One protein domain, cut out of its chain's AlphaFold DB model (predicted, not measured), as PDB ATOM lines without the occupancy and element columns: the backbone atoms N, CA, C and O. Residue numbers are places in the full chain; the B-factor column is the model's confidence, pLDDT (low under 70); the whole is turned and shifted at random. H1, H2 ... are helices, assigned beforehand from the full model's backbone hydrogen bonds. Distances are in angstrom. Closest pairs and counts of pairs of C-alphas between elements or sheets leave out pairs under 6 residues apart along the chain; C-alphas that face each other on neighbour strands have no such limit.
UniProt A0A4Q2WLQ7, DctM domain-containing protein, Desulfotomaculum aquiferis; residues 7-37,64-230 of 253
ATOM      1  N   PRO A   7      67.899  79.971  71.190       85.75
ATOM      2  CA  PRO A   7      68.778  78.918  71.709       85.75
ATOM      3  C   PRO A   7      69.946  79.439  72.563       85.75
ATOM      4  O   PRO A   7      70.268  78.838  73.583       85.75
ATOM      5  N   MET A   8      70.552  80.576  72.194       86.75
ATOM      6  CA  MET A   8      71.631  81.189  72.987       86.75
ATOM      7  C   MET A   8      71.131  81.753  74.315       86.75
ATOM      8  O   MET A   8      71.807  81.604  75.329       86.75
ATOM      9  N   VAL A   9      69.941  82.364  74.322       85.62
ATOM     10  CA  VAL A   9      69.313  82.847  75.561       85.62
ATOM     11  C   VAL A   9      69.031  81.674  76.495       85.62
ATOM     12  O   VAL A   9      69.390  81.736  77.666       85.62
ATOM     13  N   ILE A  10      68.454  80.583  75.980       86.00
ATOM     14  CA  ILE A  10      68.158  79.387  76.779       86.00
ATOM     15  C   ILE A  10      69.437  78.760  77.332       86.00
ATOM     16  O   ILE A  10      69.485  78.466  78.519       86.00
ATOM     17  N   TYR A  11      70.493  78.628  76.524       88.38
ATOM     18  CA  TYR A  11      71.784  78.145  77.013       88.38
ATOM     19  C   TYR A  11      72.328  79.019  78.152       88.38
ATOM     20  O   TYR A  11      72.716  78.492  79.195       88.38
ATOM     21  N   GLY A  12      72.319  80.346  77.981       85.31
ATOM     22  CA  GLY A  12      72.785  81.287  79.003       85.31
ATOM     23  C   GLY A  12      71.983  81.185  80.300       85.31
ATOM     24  O   GLY A  12      72.571  81.124  81.375       85.31
ATOM     25  N   VAL A  13      70.657  81.050  80.210       83.69
ATOM     26  CA  VAL A  13      69.786  80.844  81.381       83.69
ATOM     27  C   VAL A  13      70.038  79.485  82.042       83.69
ATOM     28  O   VAL A  13      70.135  79.409  83.262       83.69
ATOM     29  N   SER A  14      70.195  78.406  81.270       80.62
ATOM     30  CA  SER A  14      70.442  77.058  81.808       80.62
ATOM     31  C   SER A  14      71.817  76.899  82.461       80.62
ATOM     32  O   SER A  14      71.992  76.029  83.310       80.62
ATOM     33  N   THR A  15      72.794  77.715  82.069       82.44
ATOM     34  CA  THR A  15      74.182  77.639  82.556       82.44
ATOM     35  C   THR A  15      74.573  78.805  83.464       82.44
ATOM     36  O   THR A  15      75.698  78.832  83.956       82.44
ATOM     37  N   ASN A  16      73.649  79.740  83.720       80.81
ATOM     38  CA  ASN A  16      73.900  81.020  84.397       80.81
ATOM     39  C   ASN A  16      75.062  81.821  83.770       80.81
ATOM     40  O   ASN A  16      75.808  82.506  84.467       80.81
ATOM     41  N   GLY A  17      75.232  81.715  82.448       79.94
ATOM     42  CA  GLY A  17      76.266  82.410  81.683       79.94
ATOM     43  C   GLY A  17      75.826  83.792  81.185       79.94
ATOM     44  O   GLY A  17      74.637  84.081  81.045       79.94
ATOM     45  N   SER A  18      76.803  84.644  80.865       83.38
ATOM     46  CA  SER A  18      76.564  85.970  80.282       83.38
ATOM     47  C   SER A  18      75.970  85.861  78.873       83.38
ATOM     48  O   SER A  18      76.619  85.409  77.927       83.38
ATOM     49  N   ILE A  19      74.714  86.290  78.718       81.12
ATOM     50  CA  ILE A  19      73.989  86.208  77.439       81.12
ATOM     51  C   ILE A  19      74.561  87.197  76.411       81.12
ATOM     52  O   ILE A  19      74.573  86.904  75.215       81.12
ATOM     53  N   GLY A  20      75.083  88.340  76.871       78.38
ATOM     54  CA  GLY A  20      75.770  89.306  76.013       78.38
ATOM     55  C   GLY A  20      76.999  88.691  75.340       78.38
ATOM     56  O   GLY A  20      77.122  88.740  74.117       78.38
ATOM     57  N   ASP A  21      77.856  88.019  76.109       82.94
ATOM     58  CA  ASP A  21      79.071  87.395  75.568       82.94
ATOM     59  C   ASP A  21      78.739  86.224  74.634       82.94
ATOM     60  O   ASP A  21      79.355  86.057  73.577       82.94
ATOM     61  N   LEU A  22      77.687  85.462  74.958       84.38
ATOM     62  CA  LEU A  22      77.144  84.418  74.087       84.38
ATOM     63  C   LEU A  22      76.681  84.978  72.738       84.38
ATOM     64  O   LEU A  22      76.953  84.372  71.699       84.38
ATOM     65  N   PHE A  23      76.041  86.146  72.712       82.56
ATOM     66  CA  PHE A  23      75.659  86.785  71.455       82.56
ATOM     67  C   PHE A  23      76.873  87.199  70.631       82.56
ATOM     68  O   PHE A  23      76.911  86.903  69.436       82.56
ATOM     69  N   ILE A  24      77.896  87.791  71.247       83.75
ATOM     70  CA  ILE A  24      79.131  88.164  70.542       83.75
ATOM     71  C   ILE A  24      79.798  86.921  69.937       83.75
ATOM     72  O   ILE A  24      80.181  86.930  68.764       83.75
ATOM     73  N   SER A  25      79.851  85.820  70.690       85.31
ATOM     74  CA  SER A  25      80.429  84.554  70.225       85.31
ATOM     75  C   SER A  25      79.704  83.955  69.012       85.31
ATOM     76  O   SER A  25      80.317  83.254  68.209       85.31
ATOM     77  N   GLY A  26      78.414  84.264  68.842       81.75
ATOM     78  CA  GLY A  26      77.573  83.806  67.738       81.75
ATOM     79  C   GLY A  26      77.759  84.555  66.420       81.75
ATOM     80  O   GLY A  26      77.398  84.034  65.362       81.75
ATOM     81  N   ILE A  27      78.326  85.764  66.459       85.44
ATOM     82  CA  ILE A  27      78.480  86.615  65.270       85.44
ATOM     83  C   ILE A  27      79.436  85.965  64.271       85.44
ATOM     84  O   ILE A  27      79.097  85.826  63.096       85.44
ATOM     85  N   LEU A  28      80.605  85.520  64.739       85.19
ATOM     86  CA  LEU A  28      81.621  84.899  63.893       85.19
ATOM     87  C   LEU A  28      81.109  83.635  63.166       85.19
ATOM     88  O   LEU A  28      81.163  83.616  61.933       85.19
ATOM     89  N   PRO A  29      80.566  82.605  63.852       84.69
ATOM     90  CA  PRO A  29      80.023  81.433  63.169       84.69
ATOM     91  C   PRO A  29      78.809  81.783  62.296       84.69
ATOM     92  O   PRO A  29      78.650  81.212  61.220       84.69
ATOM     93  N   GLY A  30      77.983  82.756  62.699       84.38
ATOM     94  CA  GLY A  30      76.844  83.218  61.906       84.38
ATOM     95  C   GLY A  30      77.250  83.835  60.565       84.38
ATOM     96  O   GLY A  30      76.686  83.474  59.531       84.38
ATOM     97  N   ILE A  31      78.252  84.720  60.563       87.62
ATOM     98  CA  ILE A  31      78.791  85.330  59.340       87.62
ATOM     99  C   ILE A  31      79.427  84.265  58.448       87.62
ATOM    100  O   ILE A  31      79.174  84.259  57.246       87.62
ATOM    101  N   LEU A  32      80.207  83.345  59.023       87.38
ATOM    102  CA  LEU A  32      80.831  82.259  58.267       87.38
ATOM    103  C   LEU A  32      79.783  81.408  57.546       87.38
ATOM    104  O   LEU A  32      79.857  81.267  56.328       87.38
ATOM    105  N   VAL A  33      78.775  80.904  58.265       85.12
ATOM    106  CA  VAL A  33      77.682  80.117  57.668       85.12
ATOM    107  C   VAL A  33      76.930  80.933  56.615       85.12
ATOM    108  O   VAL A  33      76.631  80.416  55.540       85.12
ATOM    109  N   GLY A  34      76.672  82.216  56.877       84.69
ATOM    110  CA  GLY A  34      76.023  83.114  55.923       84.69
ATOM    111  C   GLY A  34      76.807  83.275  54.618       84.69
ATOM    112  O   GLY A  34      76.232  83.138  53.540       84.69
ATOM    113  N   LEU A  35      78.118  83.517  54.693       88.88
ATOM    114  CA  LEU A  35      78.995  83.634  53.521       88.88
ATOM    115  C   LEU A  35      79.057  82.331  52.725       88.88
ATOM    116  O   LEU A  35      78.989  82.341  51.496       88.88
ATOM    117  N   PHE A  36      79.137  81.210  53.432       86.56
ATOM    118  CA  PHE A  36      79.118  79.881  52.843       86.56
ATOM    119  C   PHE A  36      77.809  79.623  52.074       86.56
ATOM    120  O   PHE A  36      77.849  79.264  50.896       86.56
ATOM    121  N   LEU A  37      76.651  79.905  52.682       81.75
ATOM    122  CA  LEU A  37      75.335  79.808  52.034       81.75
ATOM    123  C   LEU A  37      75.202  80.745  50.831       81.75
ATOM    124  O   LEU A  37      74.741  80.306  49.779       81.75
ATOM    125  N   ARG A  64      67.830 104.285  49.436       84.44
ATOM    126  CA  ARG A  64      66.403 104.607  49.547       84.44
ATOM    127  C   ARG A  64      65.638 103.523  50.307       84.44
ATOM    128  O   ARG A  64      64.943 103.849  51.259       84.44
ATOM    129  N   THR A  65      65.849 102.250  49.973       83.00
ATOM    130  CA  THR A  65      65.234 101.122  50.688       83.00
ATOM    131  C   THR A  65      65.698 101.039  52.145       83.00
ATOM    132  O   THR A  65      64.878 100.794  53.023       83.00
ATOM    133  N   CYS A  66      66.976 101.296  52.439       82.62
ATOM    134  CA  CYS A  66      67.461 101.377  53.820       82.62
ATOM    135  C   CYS A  66      66.783 102.505  54.607       82.62
ATOM    136  O   CYS A  66      66.447 102.317  55.773       82.62
ATOM    137  N   ASN A  67      66.551 103.661  53.980       85.75
ATOM    138  CA  ASN A  67      65.857 104.776  54.618       85.75
ATOM    139  C   ASN A  67      64.365 104.475  54.848       85.75
ATOM    140  O   ASN A  67      63.825 104.834  55.893       85.75
ATOM    141  N   ASP A  68      63.716 103.766  53.923       82.25
ATOM    142  CA  ASP A  68      62.333 103.302  54.086       82.25
ATOM    143  C   ASP A  68      62.229 102.244  55.209       82.25
ATOM    144  O   ASP A  68      61.266 102.220  55.978       82.25
ATOM    145  N   ALA A  69      63.265 101.417  55.379       83.06
ATOM    146  CA  ALA A  69      63.357 100.383  56.411       83.06
ATOM    147  C   ALA A  69      63.954 100.864  57.750       83.06
ATOM    148  O   ALA A  69      64.135 100.051  58.658       83.06
ATOM    149  N   LYS A  70      64.250 102.163  57.915       87.00
ATOM    150  CA  LYS A  70      64.957 102.691  59.100       87.00
ATOM    151  C   LYS A  70      64.300 102.314  60.429       87.00
ATOM    152  O   LYS A  70      64.988 102.027  61.403       87.00
ATOM    153  N   TRP A  71      62.968 102.275  60.456       84.44
ATOM    154  CA  TRP A  71      62.194 101.964  61.655       84.44
ATOM    155  C   TRP A  71      62.208 100.475  61.995       84.44
ATOM    156  O   TRP A  71      62.218 100.129  63.174       84.44
ATOM    157  N   ALA A  72      62.280  99.606  60.985       82.31
ATOM    158  CA  ALA A  72      62.501  98.177  61.176       82.31
ATOM    159  C   ALA A  72      63.945  97.887  61.626       82.31
ATOM    160  O   ALA A  72      64.164  97.071  62.519       82.31
ATOM    161  N   LEU A  73      64.931  98.604  61.070       84.69
ATOM    162  CA  LEU A  73      66.349  98.442  61.415       84.69
ATOM    163  C   LEU A  73      66.681  98.888  62.850       84.69
ATOM    164  O   LEU A  73      67.696  98.484  63.412       84.69
ATOM    165  N   LEU A  74      65.814  99.706  63.450       86.38
ATOM    166  CA  LEU A  74      65.940 100.188  64.823       86.38
ATOM    167  C   LEU A  74      65.717  99.068  65.857       86.38
ATOM    168  O   LEU A  74      66.251  99.144  66.959       86.38
ATOM    169  N   VAL A  75      64.993  97.998  65.502       84.12
ATOM    170  CA  VAL A  75      64.662  96.899  66.428       84.12
ATOM    171  C   VAL A  75      65.907  96.128  66.893       84.12
ATOM    172  O   VAL A  75      66.118  96.053  68.105       84.12
ATOM    173  N   PRO A  76      66.783  95.607  66.006       82.62
ATOM    174  CA  PRO A  76      68.043  95.000  66.437       82.62
ATOM    175  C   PRO A  76      68.921  95.940  67.269       82.62
ATOM    176  O   PRO A  76      69.584  95.483  68.196       82.62
ATOM    177  N   VAL A  77      68.906  97.245  66.970       86.81
ATOM    178  CA  VAL A  77      69.684  98.254  67.705       86.81
ATOM    179  C   VAL A  77      69.153  98.433  69.125       86.81
ATOM    180  O   VAL A  77      69.947  98.462  70.058       86.81
ATOM    181  N   ILE A  78      67.831  98.490  69.315       86.75
ATOM    182  CA  ILE A  78      67.213  98.556  70.650       86.75
ATOM    183  C   ILE A  78      67.543  97.298  71.454       86.75
ATOM    184  O   ILE A  78      67.929  97.397  72.615       86.75
ATOM    185  N   ILE A  79      67.420  96.117  70.840       85.38
ATOM    186  CA  ILE A  79      67.652  94.842  71.525       85.38
ATOM    187  C   ILE A  79      69.123  94.710  71.926       85.38
ATOM    188  O   ILE A  79      69.430  94.509  73.097       85.38
ATOM    189  N   LEU A  80      70.045  94.839  70.969       83.94
ATOM    190  CA  LEU A  80      71.474  94.673  71.233       83.94
ATOM    191  C   LEU A  80      72.016  95.817  72.095       83.94
ATOM    192  O   LEU A  80      72.763  95.563  73.031       83.94
ATOM    193  N   GLY A  81      71.606  97.059  71.831       85.19
ATOM    194  CA  GLY A  81      72.002  98.223  72.621       85.19
ATOM    195  C   GLY A  81      71.493  98.165  74.062       85.19
ATOM    196  O   GLY A  81      72.239  98.490  74.979       85.19
ATOM    197  N   GLY A  82      70.262  97.691  74.280       84.94
ATOM    198  CA  GLY A  82      69.693  97.513  75.618       84.94
ATOM    199  C   GLY A  82      70.384  96.411  76.423       84.94
ATOM    200  O   GLY A  82      70.642  96.602  77.611       84.94
ATOM    201  N   ILE A  83      70.735  95.299  75.767       84.25
ATOM    202  CA  ILE A  83      71.419  94.162  76.400       84.25
ATOM    203  C   ILE A  83      72.884  94.501  76.697       84.25
ATOM    204  O   ILE A  83      73.330  94.329  77.828       84.25
ATOM    205  N   TYR A  84      73.637  95.018  75.720       82.44
ATOM    206  CA  TYR A  84      75.047  95.376  75.927       82.44
ATOM    207  C   TYR A  84      75.222  96.596  76.833       82.44
ATOM    208  O   TYR A  84      76.224  96.697  77.532       82.44
ATOM    209  N   GLY A  85      74.242  97.503  76.855       81.31
ATOM    210  CA  GLY A  85      74.205  98.622  77.793       81.31
ATOM    211  C   GLY A  85      73.857  98.220  79.228       81.31
ATOM    212  O   GLY A  85      73.863  99.084  80.099       81.31
ATOM    213  N   GLY A  86      73.518  96.948  79.484       79.38
ATOM    214  CA  GLY A  86      73.115  96.457  80.806       79.38
ATOM    215  C   GLY A  86      71.801  97.053  81.321       79.38
ATOM    216  O   GLY A  86      71.499  96.925  82.503       79.38
ATOM    217  N   ILE A  87      71.033  97.719  80.452       82.56
ATOM    218  CA  ILE A  87      69.788  98.404  80.819       82.56
ATOM    219  C   ILE A  87      68.667  97.378  81.007       82.56
ATOM    220  O   ILE A  87      67.858  97.515  81.918       82.56
ATOM    221  N   PHE A  88      68.632  96.355  80.145       80.12
ATOM    222  CA  PHE A  88      67.589  95.335  80.139       80.12
ATOM    223  C   PHE A  88      68.169  93.942  79.907       80.12
ATOM    224  O   PHE A  88      69.097  93.743  79.119       80.12
ATOM    225  N   THR A  89      67.563  92.948  80.544       82.94
ATOM    226  CA  THR A  89      67.813  91.532  80.264       82.94
ATOM    227  C   THR A  89      67.228  91.125  78.903       82.94
ATOM    228  O   THR A  89      66.328  91.788  78.384       82.94
ATOM    229  N   PRO A  90      67.668  90.009  78.296       77.12
ATOM    230  CA  PRO A  90      67.144  89.564  76.998       77.12
ATOM    231  C   PRO A  90      65.631  89.311  76.989       77.12
ATOM    232  O   PRO A  90      64.971  89.527  75.973       77.12
ATOM    233  N   THR A  91      65.072  88.890  78.126       81.31
ATOM    234  CA  THR A  91      63.627  88.717  78.317       81.31
ATOM    235  C   THR A  91      62.883  90.049  78.306       81.31
ATOM    236  O   THR A  91      61.837  90.159  77.672       81.31
ATOM    237  N   GLU A  92      63.436  91.086  78.934       86.00
ATOM    238  CA  GLU A  92      62.871  92.443  78.921       86.00
ATOM    239  C   GLU A  92      63.024  93.097  77.543       86.00
ATOM    240  O   GLU A  92      62.080  93.697  77.025       86.00
ATOM    241  N   ALA A  93      64.175  92.906  76.895       85.12
ATOM    242  CA  ALA A  93      64.435  93.394  75.545       85.12
ATOM    243  C   ALA A  93      63.432  92.827  74.524       85.12
ATOM    244  O   ALA A  93      62.994  93.549  73.629       85.12
ATOM    245  N   ALA A  94      63.016  91.563  74.677       83.31
ATOM    246  CA  ALA A  94      61.981  90.962  73.837       83.31
ATOM    247  C   ALA A  94      60.614  91.650  74.010       83.31
ATOM    248  O   ALA A  94      59.947  91.934  73.016       83.31
ATOM    249  N   VAL A  95      60.211  91.976  75.246       88.44
ATOM    250  CA  VAL A  95      58.956  92.704  75.511       88.44
ATOM    251  C   VAL A  95      58.998  94.093  74.875       88.44
ATOM    252  O   VAL A  95      58.059  94.479  74.177       88.44
ATOM    253  N   ILE A  96      60.106  94.820  75.042       90.62
ATOM    254  CA  ILE A  96      60.296  96.148  74.441       90.62
ATOM    255  C   ILE A  96      60.232  96.067  72.912       90.62
ATOM    256  O   ILE A  96      59.576  96.895  72.284       90.62
ATOM    257  N   ALA A  97      60.854  95.052  72.307       88.06
ATOM    258  CA  ALA A  97      60.814  94.839  70.864       88.06
ATOM    259  C   ALA A  97      59.388  94.590  70.345       88.06
ATOM    260  O   ALA A  97      59.018  95.134  69.305       88.06
ATOM    261  N   VAL A  98      58.570  93.821  71.073       89.00
ATOM    262  CA  VAL A  98      57.159  93.578  70.721       89.00
ATOM    263  C   VAL A  98      56.336  94.859  70.835       89.00
ATOM    264  O   VAL A  98      55.592  95.187  69.911       89.00
ATOM    265  N   VAL A  99      56.492  95.617  71.925       91.00
ATOM    266  CA  VAL A  99      55.784  96.893  72.123       91.00
ATOM    267  C   VAL A  99      56.171  97.900  71.041       91.00
ATOM    268  O   VAL A  99      55.298  98.509  70.424       91.00
ATOM    269  N   TYR A 100      57.465  98.044  70.756       91.00
ATOM    270  CA  TYR A 100      57.941  98.908  69.682       91.00
ATOM    271  C   TYR A 100      57.426  98.444  68.316       91.00
ATOM    272  O   TYR A 100      56.946  99.267  67.545       91.00
ATOM    273  N   GLY A 101      57.478  97.141  68.018       88.25
ATOM    274  CA  GLY A 101      56.973  96.579  66.764       88.25
ATOM    275  C   GLY A 101      55.479  96.841  66.573       88.25
ATOM    276  O   GLY A 101      55.056  97.228  65.485       88.25
ATOM    277  N   PHE A 102      54.691  96.723  67.644       88.25
ATOM    278  CA  PHE A 102      53.273  97.067  67.645       88.25
ATOM    279  C   PHE A 102      53.046  98.557  67.360       88.25
ATOM    280  O   PHE A 102      52.287  98.905  66.454       88.25
ATOM    281  N   LEU A 103      53.747  99.448  68.072       88.44
ATOM    282  CA  LEU A 103      53.649 100.894  67.851       88.44
ATOM    283  C   LEU A 103      54.101 101.286  66.439       88.44
ATOM    284  O   LEU A 103      53.437 102.082  65.778       88.44
ATOM    285  N   ALA A 104      55.192 100.708  65.943       87.50
ATOM    286  CA  ALA A 104      55.686 100.953  64.597       87.50
ATOM    287  C   ALA A 104      54.692 100.460  63.535       87.50
ATOM    288  O   ALA A 104      54.394 101.188  62.590       87.50
ATOM    289  N   GLY A 105      54.120  99.267  63.692       85.44
ATOM    290  CA  GLY A 105      53.141  98.735  62.744       85.44
ATOM    291  C   GLY A 105      51.834  99.539  62.702       85.44
ATOM    292  O   GLY A 105      51.278  99.743  61.622       85.44
ATOM    293  N   VAL A 106      51.371 100.055  63.848       85.56
ATOM    294  CA  VAL A 106      50.147 100.871  63.944       85.56
ATOM    295  C   VAL A 106      50.381 102.315  63.487       85.56
ATOM    296  O   VAL A 106      49.619 102.838  62.677       85.56
ATOM    297  N   PHE A 107      51.425 102.979  63.989       83.75
ATOM    298  CA  PHE A 107      51.611 104.422  63.799       83.75
ATOM    299  C   PHE A 107      52.521 104.788  62.624       83.75
ATOM    300  O   PHE A 107      52.272 105.803  61.971       83.75
ATOM    301  N   ILE A 108      53.560 103.994  62.353       82.88
ATOM    302  CA  ILE A 108      54.578 104.309  61.339       82.88
ATOM    303  C   ILE A 108      54.180 103.702  59.997       82.88
ATOM    304  O   ILE A 108      53.964 104.433  59.033       82.88
ATOM    305  N   TYR A 109      54.059 102.376  59.945       80.25
ATOM    306  CA  TYR A 109      53.714 101.659  58.719       80.25
ATOM    307  C   TYR A 109      52.214 101.742  58.411       80.25
ATOM    308  O   TYR A 109      51.827 101.691  57.249       80.25
ATOM    309  N   ARG A 110      51.365 101.938  59.437       80.44
ATOM    310  CA  ARG A 110      49.890 101.966  59.323       80.44
ATOM    311  C   ARG A 110      49.308 100.728  58.631       80.44
ATOM    312  O   ARG A 110      48.211 100.773  58.079       80.44
ATOM    313  N   GLU A 111      50.039  99.623  58.678       78.88
ATOM    314  CA  GLU A 111      49.631  98.337  58.115       78.88
ATOM    315  C   GLU A 111      48.742  97.561  59.099       78.88
ATOM    316  O   GLU A 111      47.940  96.729  58.685       78.88
ATOM    317  N   LEU A 112      48.834  97.870  60.401       79.38
ATOM    318  CA  LEU A 112      48.043  97.241  61.456       79.38
ATOM    319  C   LEU A 112      46.818  98.081  61.820       79.38
ATOM    320  O   LEU A 112      46.937  99.161  62.405       79.38
ATOM    321  N   LYS A 113      45.623  97.550  61.553       84.56
ATOM    322  CA  LYS A 113      44.373  98.104  62.085       84.56
ATOM    323  C   LYS A 113      44.095  97.475  63.451       84.56
ATOM    324  O   LYS A 113      44.142  96.259  63.597       84.56
ATOM    325  N   LEU A 114      43.752  98.296  64.447       83.75
ATOM    326  CA  LEU A 114      43.425  97.839  65.811       83.75
ATOM    327  C   LEU A 114      42.382  96.697  65.877       83.75
ATOM    328  O   LEU A 114      42.557  95.808  66.709       83.75
ATOM    329  N   PRO A 115      41.347  96.649  65.011       85.50
ATOM    330  CA  PRO A 115      40.393  95.539  64.988       85.50
ATOM    331  C   PRO A 115      40.990  94.195  64.547       85.50
ATOM    332  O   PRO A 115      40.452  93.155  64.912       85.50
ATOM    333  N   ASP A 116      42.101  94.205  63.805       85.00
ATOM    334  CA  ASP A 116      42.775  92.995  63.313       85.00
ATOM    335  C   ASP A 116      43.797  92.459  64.337       85.00
ATOM    336  O   ASP A 116      44.329  91.361  64.198       85.00
ATOM    337  N   VAL A 117      44.066  93.206  65.413       87.69
ATOM    338  CA  VAL A 117      45.033  92.808  66.446       87.69
ATOM    339  C   VAL A 117      44.638  91.495  67.137       87.69
ATOM    340  O   VAL A 117      45.503  90.626  67.252       87.69
ATOM    341  N   PRO A 118      43.374  91.267  67.553       89.62
ATOM    342  CA  PRO A 118      42.988  89.994  68.159       89.62
ATOM    343  C   PRO A 118      43.185  88.795  67.225       89.62
ATOM    344  O   PRO A 118      43.624  87.740  67.682       89.62
ATOM    345  N   SER A 119      42.911  88.942  65.923       89.44
ATOM    346  CA  SER A 119      43.086  87.849  64.957       89.44
ATOM    347  C   SER A 119      44.568  87.560  64.684       89.44
ATOM    348  O   SER A 119      44.955  86.393  64.570       89.44
ATOM    349  N   LEU A 120      45.420  88.590  64.671       88.19
ATOM    350  CA  LEU A 120      46.877  88.458  64.565       88.19
ATOM    351  C   LEU A 120      47.491  87.780  65.790       88.19
ATOM    352  O   LEU A 120      48.316  86.873  65.648       88.19
ATOM    353  N   VAL A 121      47.067  88.182  66.989       90.06
ATOM    354  CA  VAL A 121      47.499  87.550  68.240       90.06
ATOM    355  C   VAL A 121      47.040  86.095  68.275       90.06
ATOM    356  O   VAL A 121      47.855  85.223  68.562       90.06
ATOM    357  N   ALA A 122      45.787  85.807  67.911       91.31
ATOM    358  CA  ALA A 122      45.270  84.442  67.862       91.31
ATOM    359  C   ALA A 122      46.042  83.561  66.867       91.31
ATOM    360  O   ALA A 122      46.420  82.446  67.210       91.31
ATOM    361  N   SER A 123      46.338  84.068  65.667       87.88
ATOM    362  CA  SER A 123      47.100  83.333  64.642       87.88
ATOM    363  C   SER A 123      48.547  83.062  65.073       87.88
ATOM    364  O   SER A 123      49.074  81.963  64.874       87.88
ATOM    365  N   SER A 124      49.178  84.048  65.719       87.75
ATOM    366  CA  SER A 124      50.523  83.901  66.287       87.75
ATOM    367  C   SER A 124      50.518  82.869  67.414       87.75
ATOM    368  O   SER A 124      51.326  81.943  67.408       87.75
ATOM    369  N   ALA A 125      49.550  82.970  68.330       90.06
ATOM    370  CA  ALA A 125      49.379  82.048  69.444       90.06
ATOM    371  C   ALA A 125      49.094  80.615  68.979       90.06
ATOM    372  O   ALA A 125      49.657  79.689  69.548       90.06
ATOM    373  N   LEU A 126      48.283  80.417  67.934       90.00
ATOM    374  CA  LEU A 126      48.011  79.101  67.341       90.00
ATOM    375  C   LEU A 126      49.293  78.452  66.818       90.00
ATOM    376  O   LEU A 126      49.581  77.302  67.144       90.00
ATOM    377  N   THR A 127      50.095  79.216  66.073       78.00
ATOM    378  CA  THR A 127      51.378  78.741  65.543       78.00
ATOM    379  C   THR A 127      52.330  78.364  66.678       78.00
ATOM    380  O   THR A 127      52.923  77.284  66.672       78.00
ATOM    381  N   THR A 128      52.439  79.217  67.702       84.44
ATOM    382  CA  THR A 128      53.262  78.941  68.885       84.44
ATOM    383  C   THR A 128      52.738  77.741  69.672       84.44
ATOM    384  O   THR A 128      53.536  76.914  70.099       84.44
ATOM    385  N   ALA A 129      51.423  77.586  69.829       86.94
ATOM    386  CA  ALA A 129      50.814  76.474  70.552       86.94
ATOM    387  C   ALA A 129      51.102  75.128  69.877       86.94
ATOM    388  O   ALA A 129      51.491  74.180  70.558       86.94
ATOM    389  N   THR A 130      50.988  75.044  68.547       79.56
ATOM    390  CA  THR A 130      51.352  73.828  67.803       79.56
ATOM    391  C   THR A 130      52.818  73.458  68.028       79.56
ATOM    392  O   THR A 130      53.121  72.296  68.299       79.56
ATOM    393  N   ILE A 131      53.725  74.440  67.992       75.56
ATOM    394  CA  ILE A 131      55.153  74.217  68.262       75.56
ATOM    395  C   ILE A 131      55.368  73.773  69.716       75.56
ATOM    396  O   ILE A 131      56.078  72.802  69.955       75.56
ATOM    397  N   LEU A 132      54.729  74.426  70.690       79.69
ATOM    398  CA  LEU A 132      54.872  74.102  72.112       79.69
ATOM    399  C   LEU A 132      54.366  72.700  72.460       79.69
ATOM    400  O   LEU A 132      54.947  72.063  73.333       79.69
ATOM    401  N   ILE A 133      53.337  72.190  71.780       81.56
ATOM    402  CA  ILE A 133      52.876  70.805  71.962       81.56
ATOM    403  C   ILE A 133      53.957  69.816  71.508       81.56
ATOM    404  O   ILE A 133      54.271  68.877  72.238       81.56
ATOM    405  N   ILE A 134      54.562  70.047  70.337       74.31
ATOM    406  CA  ILE A 134      55.655  69.212  69.811       74.31
ATOM    407  C   ILE A 134      56.876  69.287  70.737       74.31
ATOM    408  O   ILE A 134      57.470  68.267  71.082       74.31
ATOM    409  N   VAL A 135      57.229  70.487  71.194       69.75
ATOM    410  CA  VAL A 135      58.326  70.689  72.149       69.75
ATOM    411  C   VAL A 135      58.000  70.035  73.498       69.75
ATOM    412  O   VAL A 135      58.880  69.448  74.120       69.75
ATOM    413  N   GLY A 136      56.749  70.055  73.955       79.69
ATOM    414  CA  GLY A 136      56.312  69.417  75.200       79.69
ATOM    415  C   GLY A 136      56.473  67.894  75.190       79.69
ATOM    416  O   GLY A 136      56.989  67.301  76.141       79.69
ATOM    417  N   THR A 137      56.104  67.234  74.091       77.19
ATOM    418  CA  THR A 137      56.320  65.787  73.948       77.19
ATOM    419  C   THR A 137      57.806  65.456  73.780       77.19
ATOM    420  O   THR A 137      58.305  64.538  74.434       77.19
ATOM    421  N   ALA A 138      58.553  66.254  73.007       67.25
ATOM    422  CA  ALA A 138      59.998  66.092  72.829       67.25
ATOM    423  C   ALA A 138      60.799  66.314  74.125       67.25
ATOM    424  O   ALA A 138      61.748  65.583  74.402       67.25
ATOM    425  N   THR A 139      60.415  67.285  74.956       75.50
ATOM    426  CA  THR A 139      61.049  67.539  76.263       75.50
ATOM    427  C   THR A 139      60.773  66.416  77.252       75.50
ATOM    428  O   THR A 139      61.661  66.062  78.024       75.50
ATOM    429  N   THR A 140      59.593  65.794  77.193       80.50
ATOM    430  CA  THR A 140      59.282  64.598  77.992       80.50
ATOM    431  C   THR A 140      60.181  63.425  77.598       80.50
ATOM    432  O   THR A 140      60.768  62.787  78.471       80.50
ATOM    433  N   PHE A 141      60.374  63.187  76.296       74.94
ATOM    434  CA  PHE A 141      61.325  62.185  75.802       74.94
ATOM    435  C   PHE A 141      62.771  62.513  76.197       74.94
ATOM    436  O   PHE A 141      63.492  61.656  76.702       74.94
ATOM    437  N   GLY A 142      63.186  63.772  76.058       72.00
ATOM    438  CA  GLY A 142      64.502  64.219  76.502       72.00
ATOM    439  C   GLY A 142      64.723  64.010  78.004       72.00
ATOM    440  O   GLY A 142      65.802  63.596  78.426       72.00
ATOM    441  N   ARG A 143      63.687  64.228  78.820       75.38
ATOM    442  CA  ARG A 143      63.731  63.961  80.259       75.38
ATOM    443  C   ARG A 143      63.815  62.469  80.564       75.38
ATOM    444  O   ARG A 143      64.523  62.104  81.495       75.38
ATOM    445  N   LEU A 144      63.163  61.618  79.774       81.00
ATOM    446  CA  LEU A 144      63.298  60.165  79.884       81.00
ATOM    447  C   LEU A 144      64.746  59.720  79.626       81.00
ATOM    448  O   LEU A 144      65.318  59.015  80.448       81.00
ATOM    449  N   LEU A 145      65.384  60.215  78.559       75.19
ATOM    450  CA  LEU A 145      66.801  59.933  78.277       75.19
ATOM    451  C   LEU A 145      67.737  60.430  79.389       75.19
ATOM    452  O   LEU A 145      68.750  59.793  79.683       75.19
ATOM    453  N   ALA A 146      67.405  61.565  80.008       76.31
ATOM    454  CA  ALA A 146      68.151  62.091  81.146       76.31
ATOM    455  C   ALA A 146      67.999  61.211  82.401       76.31
ATOM    456  O   ALA A 146      68.972  61.038  83.134       76.31
ATOM    457  N   LEU A 147      66.814  60.631  82.636       80.56
ATOM    458  CA  LEU A 147      66.568  59.697  83.743       80.56
ATOM    459  C   LEU A 147      67.328  58.381  83.561       80.56
ATOM    460  O   LEU A 147      67.913  57.892  84.523       80.56
ATOM    461  N   GLU A 148      67.408  57.876  82.330       82.62
ATOM    462  CA  GLU A 148      68.247  56.722  81.963       82.62
ATOM    463  C   GLU A 148      69.757  57.032  82.024       82.62
ATOM    464  O   GLU A 148      70.589  56.181  81.722       82.62
ATOM    465  N   GLN A 149      70.136  58.266  82.386       80.25
ATOM    466  CA  GLN A 149      71.518  58.743  82.473       80.25
ATOM    467  C   GLN A 149      72.337  58.537  81.191       80.25
ATOM    468  O   GLN A 149      73.567  58.597  81.233       80.25
ATOM    469  N   ILE A 150      71.684  58.372  80.034       75.06
ATOM    470  CA  ILE A 150      72.355  58.148  78.748       75.06
ATOM    471  C   ILE A 150      73.367  59.272  78.451       75.06
ATOM    472  O   ILE A 150      74.525  58.956  78.165       75.06
ATOM    473  N   PRO A 151      73.027  60.573  78.595       67.88
ATOM    474  CA  PRO A 151      73.995  61.649  78.372       67.88
ATOM    475  C   PRO A 151      75.187  61.611  79.345       67.88
ATOM    476  O   PRO A 151      76.314  61.901  78.947       67.88
ATOM    477  N   THR A 152      74.963  61.218  80.604       72.81
ATOM    478  CA  THR A 152      76.007  61.126  81.642       72.81
ATOM    479  C   THR A 152      76.936  59.936  81.400       72.81
ATOM    480  O   THR A 152      78.155  60.068  81.514       72.81
ATOM    481  N   MET A 153      76.388  58.782  81.011       77.06
ATOM    482  CA  MET A 153      77.169  57.604  80.624       77.06
ATOM    483  C   MET A 153      78.056  57.906  79.415       77.06
ATOM    484  O   MET A 153      79.234  57.556  79.420       77.06
ATOM    485  N   LEU A 154      77.524  58.612  78.413       70.44
ATOM    486  CA  LEU A 154      78.289  59.040  77.240       70.44
ATOM    487  C   LEU A 154      79.407  60.021  77.619       70.44
ATOM    488  O   LEU A 154      80.540  59.854  77.173       70.44
ATOM    489  N   ALA A 155      79.136  60.991  78.494       70.12
ATOM    490  CA  ALA A 155      80.152  61.916  78.999       70.12
ATOM    491  C   ALA A 155      81.291  61.199  79.758       70.12
ATOM    492  O   ALA A 155      82.471  61.516  79.579       70.12
ATOM    493  N   ASN A 156      80.960  60.189  80.565       75.31
ATOM    494  CA  ASN A 156      81.944  59.372  81.284       75.31
ATOM    495  C   ASN A 156      82.752  58.468  80.335       75.31
ATOM    496  O   ASN A 156      83.963  58.312  80.505       75.31
ATOM    497  N   ALA A 157      82.116  57.920  79.298       74.19
ATOM    498  CA  ALA A 157      82.804  57.153  78.262       74.19
ATOM    499  C   ALA A 157      83.830  58.017  77.509       74.19
ATOM    500  O   ALA A 157      84.964  57.588  77.307       74.19
ATOM    501  N   ILE A 158      83.470  59.260  77.165       70.69
ATOM    502  CA  ILE A 158      84.360  60.210  76.479       70.69
ATOM    503  C   ILE A 158      85.588  60.545  77.339       70.69
ATOM    504  O   ILE A 158      86.716  60.507  76.849       70.69
ATOM    505  N   THR A 159      85.388  60.834  78.627       68.81
ATOM    506  CA  THR A 159      86.482  61.211  79.544       68.81
ATOM    507  C   THR A 159      87.409  60.049  79.906       68.81
ATOM    508  O   THR A 159      88.577  60.277  80.213       68.81
ATOM    509  N   THR A 160      86.928  58.806  79.817       72.44
ATOM    510  CA  THR A 160      87.759  57.601  79.986       72.44
ATOM    511  C   THR A 160      88.627  57.329  78.752       72.44
ATOM    512  O   THR A 160      89.731  56.804  78.873       72.44
ATOM    513  N   PHE A 161      88.147  57.695  77.560       68.88
ATOM    514  CA  PHE A 161      88.810  57.376  76.295       68.88
ATOM    515  C   PHE A 161      89.999  58.296  75.983       68.88
ATOM    516  O   PHE A 161      90.988  57.851  75.401       68.88
ATOM    517  N   SER A 162      89.928  59.582  76.343       68.56
ATOM    518  CA  SER A 162      91.030  60.521  76.104       68.56
ATOM    519  C   SER A 162      91.001  61.725  77.044       68.56
ATOM    520  O   SER A 162      89.944  62.289  77.313       68.56
ATOM    521  N   GLN A 163      92.182  62.166  77.485       68.38
ATOM    522  CA  GLN A 163      92.368  63.438  78.200       68.38
ATOM    523  C   GLN A 163      92.761  64.591  77.267       68.38
ATOM    524  O   GLN A 163      92.925  65.721  77.723       68.38
ATOM    525  N   ASN A 164      92.942  64.335  75.963       78.94
ATOM    526  CA  ASN A 164      93.330  65.385  75.030       78.94
ATOM    527  C   ASN A 164      92.127  66.313  74.751       78.94
ATOM    528  O   ASN A 164      91.112  65.829  74.233       78.94
ATOM    529  N   PRO A 165      92.236  67.631  75.021       77.38
ATOM    530  CA  PRO A 165      91.132  68.579  74.859       77.38
ATOM    531  C   PRO A 165      90.508  68.570  73.460       77.38
ATOM    532  O   PRO A 165      89.292  68.673  73.329       77.38
ATOM    533  N   ILE A 166      91.318  68.391  72.409       83.06
ATOM    534  CA  ILE A 166      90.853  68.421  71.014       83.06
ATOM    535  C   ILE A 166      90.008  67.184  70.697       83.06
ATOM    536  O   ILE A 166      88.958  67.293  70.066       83.06
ATOM    537  N   ILE A 167      90.445  66.007  71.152       82.62
ATOM    538  CA  ILE A 167      89.748  64.740  70.894       82.62
ATOM    539  C   ILE A 167      88.410  64.722  71.635       82.62
ATOM    540  O   ILE A 167      87.385  64.393  71.042       82.62
ATOM    541  N   VAL A 168      88.401  65.153  72.900       81.00
ATOM    542  CA  VAL A 168      87.174  65.260  73.704       81.00
ATOM    543  C   VAL A 168      86.196  66.244  73.069       81.00
ATOM    544  O   VAL A 168      85.018  65.920  72.915       81.00
ATOM    545  N   LEU A 169      86.670  67.416  72.633       84.44
ATOM    546  CA  LEU A 169      85.828  68.399  71.954       84.44
ATOM    547  C   LEU A 169      85.210  67.813  70.679       84.44
ATOM    548  O   LEU A 169      84.018  67.993  70.435       84.44
ATOM    549  N   LEU A 170      85.985  67.078  69.880       86.00
ATOM    550  CA  LEU A 170      85.514  66.471  68.635       86.00
ATOM    551  C   LEU A 170      84.463  65.378  68.896       86.00
ATOM    552  O   LEU A 170      83.434  65.349  68.224       86.00
ATOM    553  N   MET A 171      84.655  64.549  69.925       83.88
ATOM    554  CA  MET A 171      83.652  63.570  70.364       83.88
ATOM    555  C   MET A 171      82.361  64.247  70.838       83.88
ATOM    556  O   MET A 171      81.270  63.798  70.490       83.88
ATOM    557  N   ILE A 172      82.470  65.355  71.580       86.62
ATOM    558  CA  ILE A 172      81.308  66.144  71.998       86.62
ATOM    559  C   ILE A 172      80.586  66.741  70.782       86.62
ATOM    560  O   ILE A 172      79.363  66.704  70.742       86.62
ATOM    561  N   ASN A 173      81.302  67.239  69.768       88.50
ATOM    562  CA  ASN A 173      80.685  67.746  68.534       88.50
ATOM    563  C   ASN A 173      79.885  66.646  67.819       88.50
ATOM    564  O   ASN A 173      78.731  66.867  67.462       88.50
ATOM    565  N   VAL A 174      80.463  65.450  67.662       87.94
ATOM    566  CA  VAL A 174      79.778  64.298  67.046       87.94
ATOM    567  C   VAL A 174      78.544  63.894  67.853       87.94
ATOM    568  O   VAL A 174      77.481  63.675  67.276       87.94
ATOM    569  N   LEU A 175      78.659  63.848  69.182       85.94
ATOM    570  CA  LEU A 175      77.539  63.561  70.074       85.94
ATOM    571  C   LEU A 175      76.424  64.605  69.937       85.94
ATOM    572  O   LEU A 175      75.260  64.243  69.790       85.94
ATOM    573  N   LEU A 176      76.769  65.892  69.977       87.69
ATOM    574  CA  LEU A 176      75.814  66.991  69.845       87.69
ATOM    575  C   LEU A 176      75.117  66.968  68.489       87.69
ATOM    576  O   LEU A 176      73.913  67.198  68.427       87.69
ATOM    577  N   LEU A 177      75.847  66.654  67.419       86.94
ATOM    578  CA  LEU A 177      75.275  66.517  66.088       86.94
ATOM    579  C   LEU A 177      74.295  65.342  66.044       86.94
ATOM    580  O   LEU A 177      73.162  65.520  65.616       86.94
ATOM    581  N   ALA A 178      74.689  64.178  66.569       83.81
ATOM    582  CA  ALA A 178      73.818  63.013  66.656       83.81
ATOM    583  C   ALA A 178      72.552  63.325  67.466       83.81
ATOM    584  O   ALA A 178      71.453  63.132  66.964       83.81
ATOM    585  N   VAL A 179      72.658  63.889  68.670       81.25
ATOM    586  CA  VAL A 179      71.468  64.208  69.475       81.25
ATOM    587  C   VAL A 179      70.606  65.292  68.823       81.25
ATOM    588  O   VAL A 179      69.381  65.171  68.821       81.25
ATOM    589  N   GLY A 180      71.217  66.300  68.199       78.62
ATOM    590  CA  GLY A 180      70.507  67.347  67.459       78.62
ATOM    591  C   GLY A 180      69.693  66.823  66.273       78.62
ATOM    592  O   GLY A 180      68.768  67.495  65.832       78.62
ATOM    593  N   THR A 181      69.995  65.617  65.781       77.69
ATOM    594  CA  THR A 181      69.188  64.962  64.743       77.69
ATOM    595  C   THR A 181      67.944  64.232  65.258       77.69
ATOM    596  O   THR A 181      67.052  63.937  64.465       77.69
ATOM    597  N   PHE A 182      67.874  63.924  66.558       73.06
ATOM    598  CA  PHE A 182      66.735  63.235  67.187       73.06
ATOM    599  C   PHE A 182      65.877  64.169  68.042       73.06
ATOM    600  O   PHE A 182      64.697  63.898  68.260       73.06
ATOM    601  N   MET A 183      66.469  65.242  68.566       75.62
ATOM    602  CA  MET A 183      65.847  66.130  69.539       75.62
ATOM    603  C   MET A 183      65.768  67.561  69.017       75.62
ATOM    604  O   MET A 183      66.663  68.041  68.326       75.62
ATOM    605  N   ASP A 184      64.708  68.264  69.419       78.62
ATOM    606  CA  ASP A 184      64.595  69.703  69.188       78.62
ATOM    607  C   ASP A 184      65.770  70.467  69.826       78.62
ATOM    608  O   ASP A 184      66.252  70.110  70.907       78.62
ATOM    609  N   THR A 185      66.205  71.550  69.172       83.88
ATOM    610  CA  THR A 185      67.353  72.357  69.610       83.88
ATOM    611  C   THR A 185      67.180  72.881  71.038       83.88
ATOM    612  O   THR A 185      68.137  72.850  71.810       83.88
ATOM    613  N   LEU A 186      65.984  73.339  71.428       82.62
ATOM    614  CA  LEU A 186      65.754  73.889  72.770       82.62
ATOM    615  C   LEU A 186      65.759  72.789  73.831       82.62
ATOM    616  O   LEU A 186      66.393  72.948  74.876       82.62
ATOM    617  N   ALA A 187      65.106  71.659  73.551       81.31
ATOM    618  CA  ALA A 187      65.090  70.508  74.453       81.31
ATOM    619  C   ALA A 187      66.508  69.962  74.683       81.31
ATOM    620  O   ALA A 187      66.907  69.729  75.826       81.31
ATOM    621  N   ALA A 188      67.286  69.814  73.607       85.19
ATOM    622  CA  ALA A 188      68.665  69.353  73.676       85.19
ATOM    623  C   ALA A 188      69.535  70.285  74.532       85.19
ATOM    624  O   ALA A 188      70.250  69.797  75.403       85.19
ATOM    625  N   ILE A 189      69.438  71.610  74.358       88.62
ATOM    626  CA  ILE A 189      70.205  72.578  75.161       88.62
ATOM    627  C   ILE A 189      69.870  72.456  76.647       88.62
ATOM    628  O   ILE A 189      70.784  72.334  77.457       88.62
ATOM    629  N   ILE A 190      68.587  72.440  77.013       83.94
ATOM    630  CA  ILE A 190      68.160  72.390  78.422       83.94
ATOM    631  C   ILE A 190      68.723  71.154  79.140       83.94
ATOM    632  O   ILE A 190      69.067  71.223  80.317       83.94
ATOM    633  N   ILE A 191      68.835  70.027  78.432       83.44
ATOM    634  CA  ILE A 191      69.266  68.749  79.008       83.44
ATOM    635  C   ILE A 191      70.788  68.589  78.961       83.44
ATOM    636  O   ILE A 191      71.406  68.241  79.964       83.44
ATOM    637  N   LEU A 192      71.408  68.825  77.803       83.62
ATOM    638  CA  LEU A 192      72.830  68.553  77.579       83.62
ATOM    639  C   LEU A 192      73.741  69.663  78.092       83.62
ATOM    640  O   LEU A 192      74.869  69.360  78.476       83.62
ATOM    641  N   ALA A 193      73.296  70.924  78.116       87.06
ATOM    642  CA  ALA A 193      74.120  72.033  78.593       87.06
ATOM    643  C   ALA A 193      74.644  71.822  80.025       87.06
ATOM    644  O   ALA A 193      75.864  71.848  80.188       87.06
ATOM    645  N   PRO A 194      73.810  71.540  81.048       81.31
ATOM    646  CA  PRO A 194      74.307  71.348  82.414       81.31
ATOM    647  C   PRO A 194      75.173  70.090  82.584       81.31
ATOM    648  O   PRO A 194      75.973  70.024  83.512       81.31
ATOM    649  N   ILE A 195      75.043  69.101  81.693       82.31
ATOM    650  CA  ILE A 195      75.794  67.839  81.756       82.31
ATOM    651  C   ILE A 195      77.166  67.984  81.087       82.31
ATOM    652  O   ILE A 195      78.180  67.554  81.634       82.31
ATOM    653  N   LEU A 196      77.215  68.600  79.906       83.50
ATOM    654  CA  LEU A 196      78.435  68.708  79.107       83.50
ATOM    655  C   LEU A 196      79.287  69.929  79.467       83.50
ATOM    656  O   LEU A 196      80.505  69.872  79.313       83.50
ATOM    657  N   LEU A 197      78.687  71.008  79.980       84.94
ATOM    658  CA  LEU A 197      79.433  72.189  80.417       84.94
ATOM    659  C   LEU A 197      80.523  71.875  81.461       84.94
ATOM    660  O   LEU A 197      81.664  72.276  81.240       84.94
ATOM    661  N   PRO A 198      80.265  71.141  82.564       81.50
ATOM    662  CA  PRO A 198      81.321  70.830  83.530       81.50
ATOM    663  C   PRO A 198      82.431  69.952  82.935       81.50
ATOM    664  O   PRO A 198      83.576  70.034  83.376       81.50
ATOM    665  N   VAL A 199      82.131  69.137  81.919       81.62
ATOM    666  CA  VAL A 199      83.143  68.362  81.181       81.62
ATOM    667  C   VAL A 199      83.998  69.287  80.315       81.62
ATOM    668  O   VAL A 199      85.220  69.165  80.328       81.62
ATOM    669  N   ALA A 200      83.375  70.248  79.627       83.94
ATOM    670  CA  ALA A 200      84.056  71.257  78.818       83.94
ATOM    671  C   ALA A 200      84.969  72.167  79.664       83.94
ATOM    672  O   ALA A 200      86.112  72.423  79.290       83.94
ATOM    673  N   ILE A 201      84.520  72.585  80.850       85.31
ATOM    674  CA  ILE A 201      85.335  73.400  81.763       85.31
ATOM    675  C   ILE A 201      86.551  72.607  82.264       85.31
ATOM    676  O   ILE A 201      87.654  73.146  82.324       85.31
ATOM    677  N   LYS A 202      86.393  71.308  82.569       79.69
ATOM    678  CA  LYS A 202      87.508  70.447  83.008       79.69
ATOM    679  C   LYS A 202      88.623  70.316  81.970       79.69
ATOM    680  O   LYS A 202      89.779  70.179  82.355       79.69
ATOM    681  N   ILE A 203      88.293  70.361  80.680       80.56
ATOM    682  CA  ILE A 203      89.278  70.321  79.586       80.56
ATOM    683  C   ILE A 203      89.820  71.713  79.210       80.56
ATOM    684  O   ILE A 203      90.593  71.824  78.262       80.56
ATOM    685  N   GLY A 204      89.433  72.768  79.942       80.62
ATOM    686  CA  GLY A 204      89.914  74.138  79.748       80.62
ATOM    687  C   GLY A 204      89.155  74.952  78.695       80.62
ATOM    688  O   GLY A 204      89.673  75.966  78.234       80.62
ATOM    689  N   VAL A 205      87.955  74.527  78.287       84.88
ATOM    690  CA  VAL A 205      87.125  75.274  77.329       84.88
ATOM    691  C   VAL A 205      86.281  76.308  78.068       84.88
ATOM    692  O   VAL A 205      85.603  75.993  79.047       84.88
ATOM    693  N   ASP A 206      86.297  77.538  77.563       88.00
ATOM    694  CA  ASP A 206      85.477  78.622  78.090       88.00
ATOM    695  C   ASP A 206      83.964  78.339  77.901       88.00
ATOM    696  O   ASP A 206      83.557  77.885  76.822       88.00
ATOM    697  N   PRO A 207      83.108  78.615  78.906       87.38
ATOM    698  CA  PRO A 207      81.661  78.400  78.820       87.38
ATOM    699  C   PRO A 207      80.991  79.095  77.630       87.38
ATOM    700  O   PRO A 207      80.089  78.529  77.010       87.38
ATOM    701  N   VAL A 208      81.435  80.300  77.270       88.88
ATOM    702  CA  VAL A 208      80.872  81.067  76.152       88.88
ATOM    703  C   VAL A 208      81.214  80.384  74.833       88.88
ATOM    704  O   VAL A 208      80.344  80.188  73.981       88.88
ATOM    705  N   HIS A 209      82.467  79.948  74.681       87.94
ATOM    706  CA  HIS A 209      82.900  79.206  73.500       87.94
ATOM    707  C   HIS A 209      82.156  77.873  73.364       87.94
ATOM    708  O   HIS A 209      81.696  77.518  72.276       87.94
ATOM    709  N   PHE A 210      81.973  77.157  74.475       89.06
ATOM    710  CA  PHE A 210      81.207  75.917  74.493       89.06
ATOM    711  C   PHE A 210      79.734  76.137  74.120       89.06
ATOM    712  O   PHE A 210      79.182  75.370  73.331       89.06
ATOM    713  N   GLY A 211      79.111  77.211  74.614       87.50
ATOM    714  CA  GLY A 211      77.755  77.603  74.229       87.50
ATOM    715  C   GLY A 211      77.616  77.870  72.730       87.50
ATOM    716  O   GLY A 211      76.672  77.382  72.103       87.50
ATOM    717  N   ALA A 212      78.586  78.566  72.127       88.94
ATOM    718  CA  ALA A 212      78.623  78.781  70.681       88.94
ATOM    719  C   ALA A 212      78.712  77.454  69.913       88.94
ATOM    720  O   ALA A 212      77.901  77.209  69.020       88.94
ATOM    721  N   ILE A 213      79.642  76.570  70.294       89.94
ATOM    722  CA  ILE A 213      79.797  75.231  69.700       89.94
ATOM    723  C   ILE A 213      78.499  74.428  69.822       89.94
ATOM    724  O   ILE A 213      78.070  73.790  68.860       89.94
ATOM    725  N   MET A 214      77.854  74.459  70.985       90.12
ATOM    726  CA  MET A 214      76.627  73.713  71.242       90.12
ATOM    727  C   MET A 214      75.476  74.192  70.360       90.12
ATOM    728  O   MET A 214      74.856  73.382  69.673       90.12
ATOM    729  N   VAL A 215      75.220  75.501  70.315       89.56
ATOM    730  CA  VAL A 215      74.161  76.072  69.469       89.56
ATOM    731  C   VAL A 215      74.450  75.823  67.990       89.56
ATOM    732  O   VAL A 215      73.526  75.530  67.230       89.56
ATOM    733  N   VAL A 216      75.717  75.916  67.576       88.88
ATOM    734  CA  VAL A 216      76.123  75.683  66.187       88.88
ATOM    735  C   VAL A 216      75.859  74.233  65.779       88.88
ATOM    736  O   VAL A 216      75.159  73.993  64.796       88.88
ATOM    737  N   ASN A 217      76.346  73.266  66.559       89.56
ATOM    738  CA  ASN A 217      76.166  71.843  66.263       89.56
ATOM    739  C   ASN A 217      74.712  71.405  66.301       89.56
ATOM    740  O   ASN A 217      74.289  70.653  65.429       89.56
ATOM    741  N   LEU A 218      73.938  71.876  67.279       86.94
ATOM    742  CA  LEU A 218      72.531  71.504  67.383       86.94
ATOM    743  C   LEU A 218      71.710  72.079  66.228       86.94
ATOM    744  O   LEU A 218      70.837  71.393  65.711       86.94
ATOM    745  N   ALA A 219      72.018  73.292  65.762       84.00
ATOM    746  CA  ALA A 219      71.362  73.847  64.582       84.00
ATOM    747  C   ALA A 219      71.779  73.136  63.283       84.00
ATOM    748  O   ALA A 219      70.948  72.979  62.394       84.00
ATOM    749  N   ILE A 220      73.029  72.666  63.164       83.31
ATOM    750  CA  ILE A 220      73.442  71.808  62.041       83.31
ATOM    751  C   ILE A 220      72.732  70.450  62.125       83.31
ATOM    752  O   ILE A 220      72.192  69.987  61.122       83.31
ATOM    753  N   GLY A 221      72.673  69.836  63.308       80.50
ATOM    754  CA  GLY A 221      71.961  68.579  63.555       80.50
ATOM    755  C   GLY A 221      70.475  68.674  63.209       80.50
ATOM    756  O   GLY A 221      69.955  67.791  62.540       80.50
ATOM    757  N   PHE A 222      69.832  69.799  63.534       76.50
ATOM    758  CA  PHE A 222      68.432  70.075  63.195       76.50
ATOM    759  C   PHE A 222      68.166  70.160  61.678       76.50
ATOM    760  O   PHE A 222      67.042  69.947  61.220       76.50
ATOM    761  N   ILE A 223      69.191  70.484  60.882       73.25
ATOM    762  CA  ILE A 223      69.115  70.550  59.412       73.25
ATOM    763  C   ILE A 223      69.587  69.228  58.766       73.25
ATOM    764  O   ILE A 223      69.256  68.957  57.613       73.25
ATOM    765  N   THR A 224      70.348  68.390  59.481       70.25
ATOM    766  CA  THR A 224      70.974  67.171  58.937       70.25
ATOM    767  C   THR A 224      70.007  65.966  58.987       70.25
ATOM    768  O   THR A 224      69.366  65.764  60.017       70.25
ATOM    769  N   PRO A 225      69.886  65.132  57.925       50.44
ATOM    770  CA  PRO A 225      68.885  64.053  57.861       50.44
ATOM    771  C   PRO A 225      69.221  62.859  58.769       50.44
ATOM    772  O   PRO A 225      70.293  62.266  58.624       50.44
ATOM    773  N   PRO A 226      68.324  62.528  59.721       52.03
ATOM    774  CA  PRO A 226      67.658  61.217  59.788       52.03
ATOM    775  C   PRO A 226      66.157  61.244  60.189       52.03
ATOM    776  O   PRO A 226      65.434  60.364  59.729       52.03
ATOM    777  N   LEU A 227      65.654  62.190  61.011       51.22
ATOM    778  CA  LEU A 227      64.283  62.135  61.587       51.22
ATOM    779  C   LEU A 227      63.574  63.492  61.852       51.22
ATOM    780  O   LEU A 227      62.361  63.493  62.064       51.22
ATOM    781  N   VAL A 228      64.259  64.647  61.840       48.00
ATOM    782  CA  VAL A 228      63.625  65.952  62.146       48.00
ATOM    783  C   VAL A 228      62.925  66.551  60.916       48.00
ATOM    784  O   VAL A 228      63.427  66.549  59.791       48.00
ATOM    785  N   SER A 229      61.720  67.065  61.154       44.81
ATOM    786  CA  SER A 229      60.692  67.531  60.212       44.81
ATOM    787  C   SER A 229      61.138  68.565  59.164       44.81
ATOM    788  O   SER A 229      60.430  68.765  58.176       44.81
ATOM    789  N   THR A 230      62.314  69.177  59.302       46.53
ATOM    790  CA  THR A 230      62.889  70.147  58.356       46.53
ATOM    791  C   THR A 230      63.415  69.550  57.055       46.53
ATOM    792  O   THR A 230      63.670  70.330  56.152       46.53
TER     793      THR A 230
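What this domain is: This is residues 7 to 37 and 64 to 230 of the 253 residues of the protein "DctM domain-containing protein" of Desulfotomaculum aquiferis (UniProt A0A4Q2WLQ7). Four helices, H7 to H10, form a bundle toward one end of an elongated model, H1 and H2 pack on its H10 near the middle of the length, and the helical hairpin H4 and H5 reaches toward the other end, with short H3 just off the first end of H4. The long helix H6 bridges the two along one side, leaving an open gap between itself and H5. The printed part has 198 residues with ten named helices, H1 to H10 in chain order, and no named strand; the class is all helix. It is only just compact, close to loose, with a radius of gyration of the C-alphas of 19.8 A, and spans 62 by 34 by 33 A.

Where its parts are: H1, residues 7 to 15, begins at C-alpha 7 (68.778, 78.918, 71.709). H2, residues 19 to 37, is 26.2 A long with a kink of 30 degrees near residue 26. After the cut come H3, residues 64 to 68, H4, residues 70 to 84, 20.9 A, and H5, residues 90 to 108, 24.9 A. H6, residues 114 to 147, is the longest at 48.1 A and begins at C-alpha 114 (43.425, 97.839, 65.811). H7 is residues 150 to 161, H8 residues 165 to 182, 26.1 A, and H9 residues 185 to 202, 24.3 A, with a kink of 57 degrees near residue 192. H10, residues 207 to 223, 24.4 A, ends at C-alpha 223 (69.115, 70.550, 59.412).

How they stand to each other: The hub is H9, touching H1, H6, H7, H8 and H10. H7 to H10 form an up and down bundle, each helix running against the one before it. The closest C-alphas of H8 and H10 are Gly 180 and Gly 221, 4.3 A. H1 touches H9 at a steep tilt of 50 degrees, closest at the C-alphas of Pro 7 and Leu 186, 6.0 A. H2 touches H10 with residues 21 to 29 alone; the C-alphas of Leu 22 and Val 208 are closest, 5.4 A. H6 touches H9 with residues 135 to 146 alone, closest at the C-alphas of Thr 139 and Ala 187, 5.3 A. H4 and H5 form a hairpin at a shallow tilt of 18 degrees, the C-alphas of Ile 79 and Ala 93 closest at 5.3 A. H3 and H4 meet only through their link. Every O i to N i+4 pair is within hydrogen-bond range in H1, H3, H5, H7 and H10, against 13 of 15 in H2, 8 of 11 in H4, 28 of 30 in H6, 13 of 14 in H8 and 10 of 14 in H9.

The domain as a whole: The two C-alphas farthest apart, Pro 115 and Phe 161, are 62.7 A apart. Residues 121 to 133 of H6 stand free. Residues 38 to 63 are not printed; C-alphas 37 and 64 are 26.5 A apart across this cut. The links printed whole are tight. Mean pLDDT of the printed part is 81.6; 13 residues are under 70, among them 161 to 163 and 225 to 230.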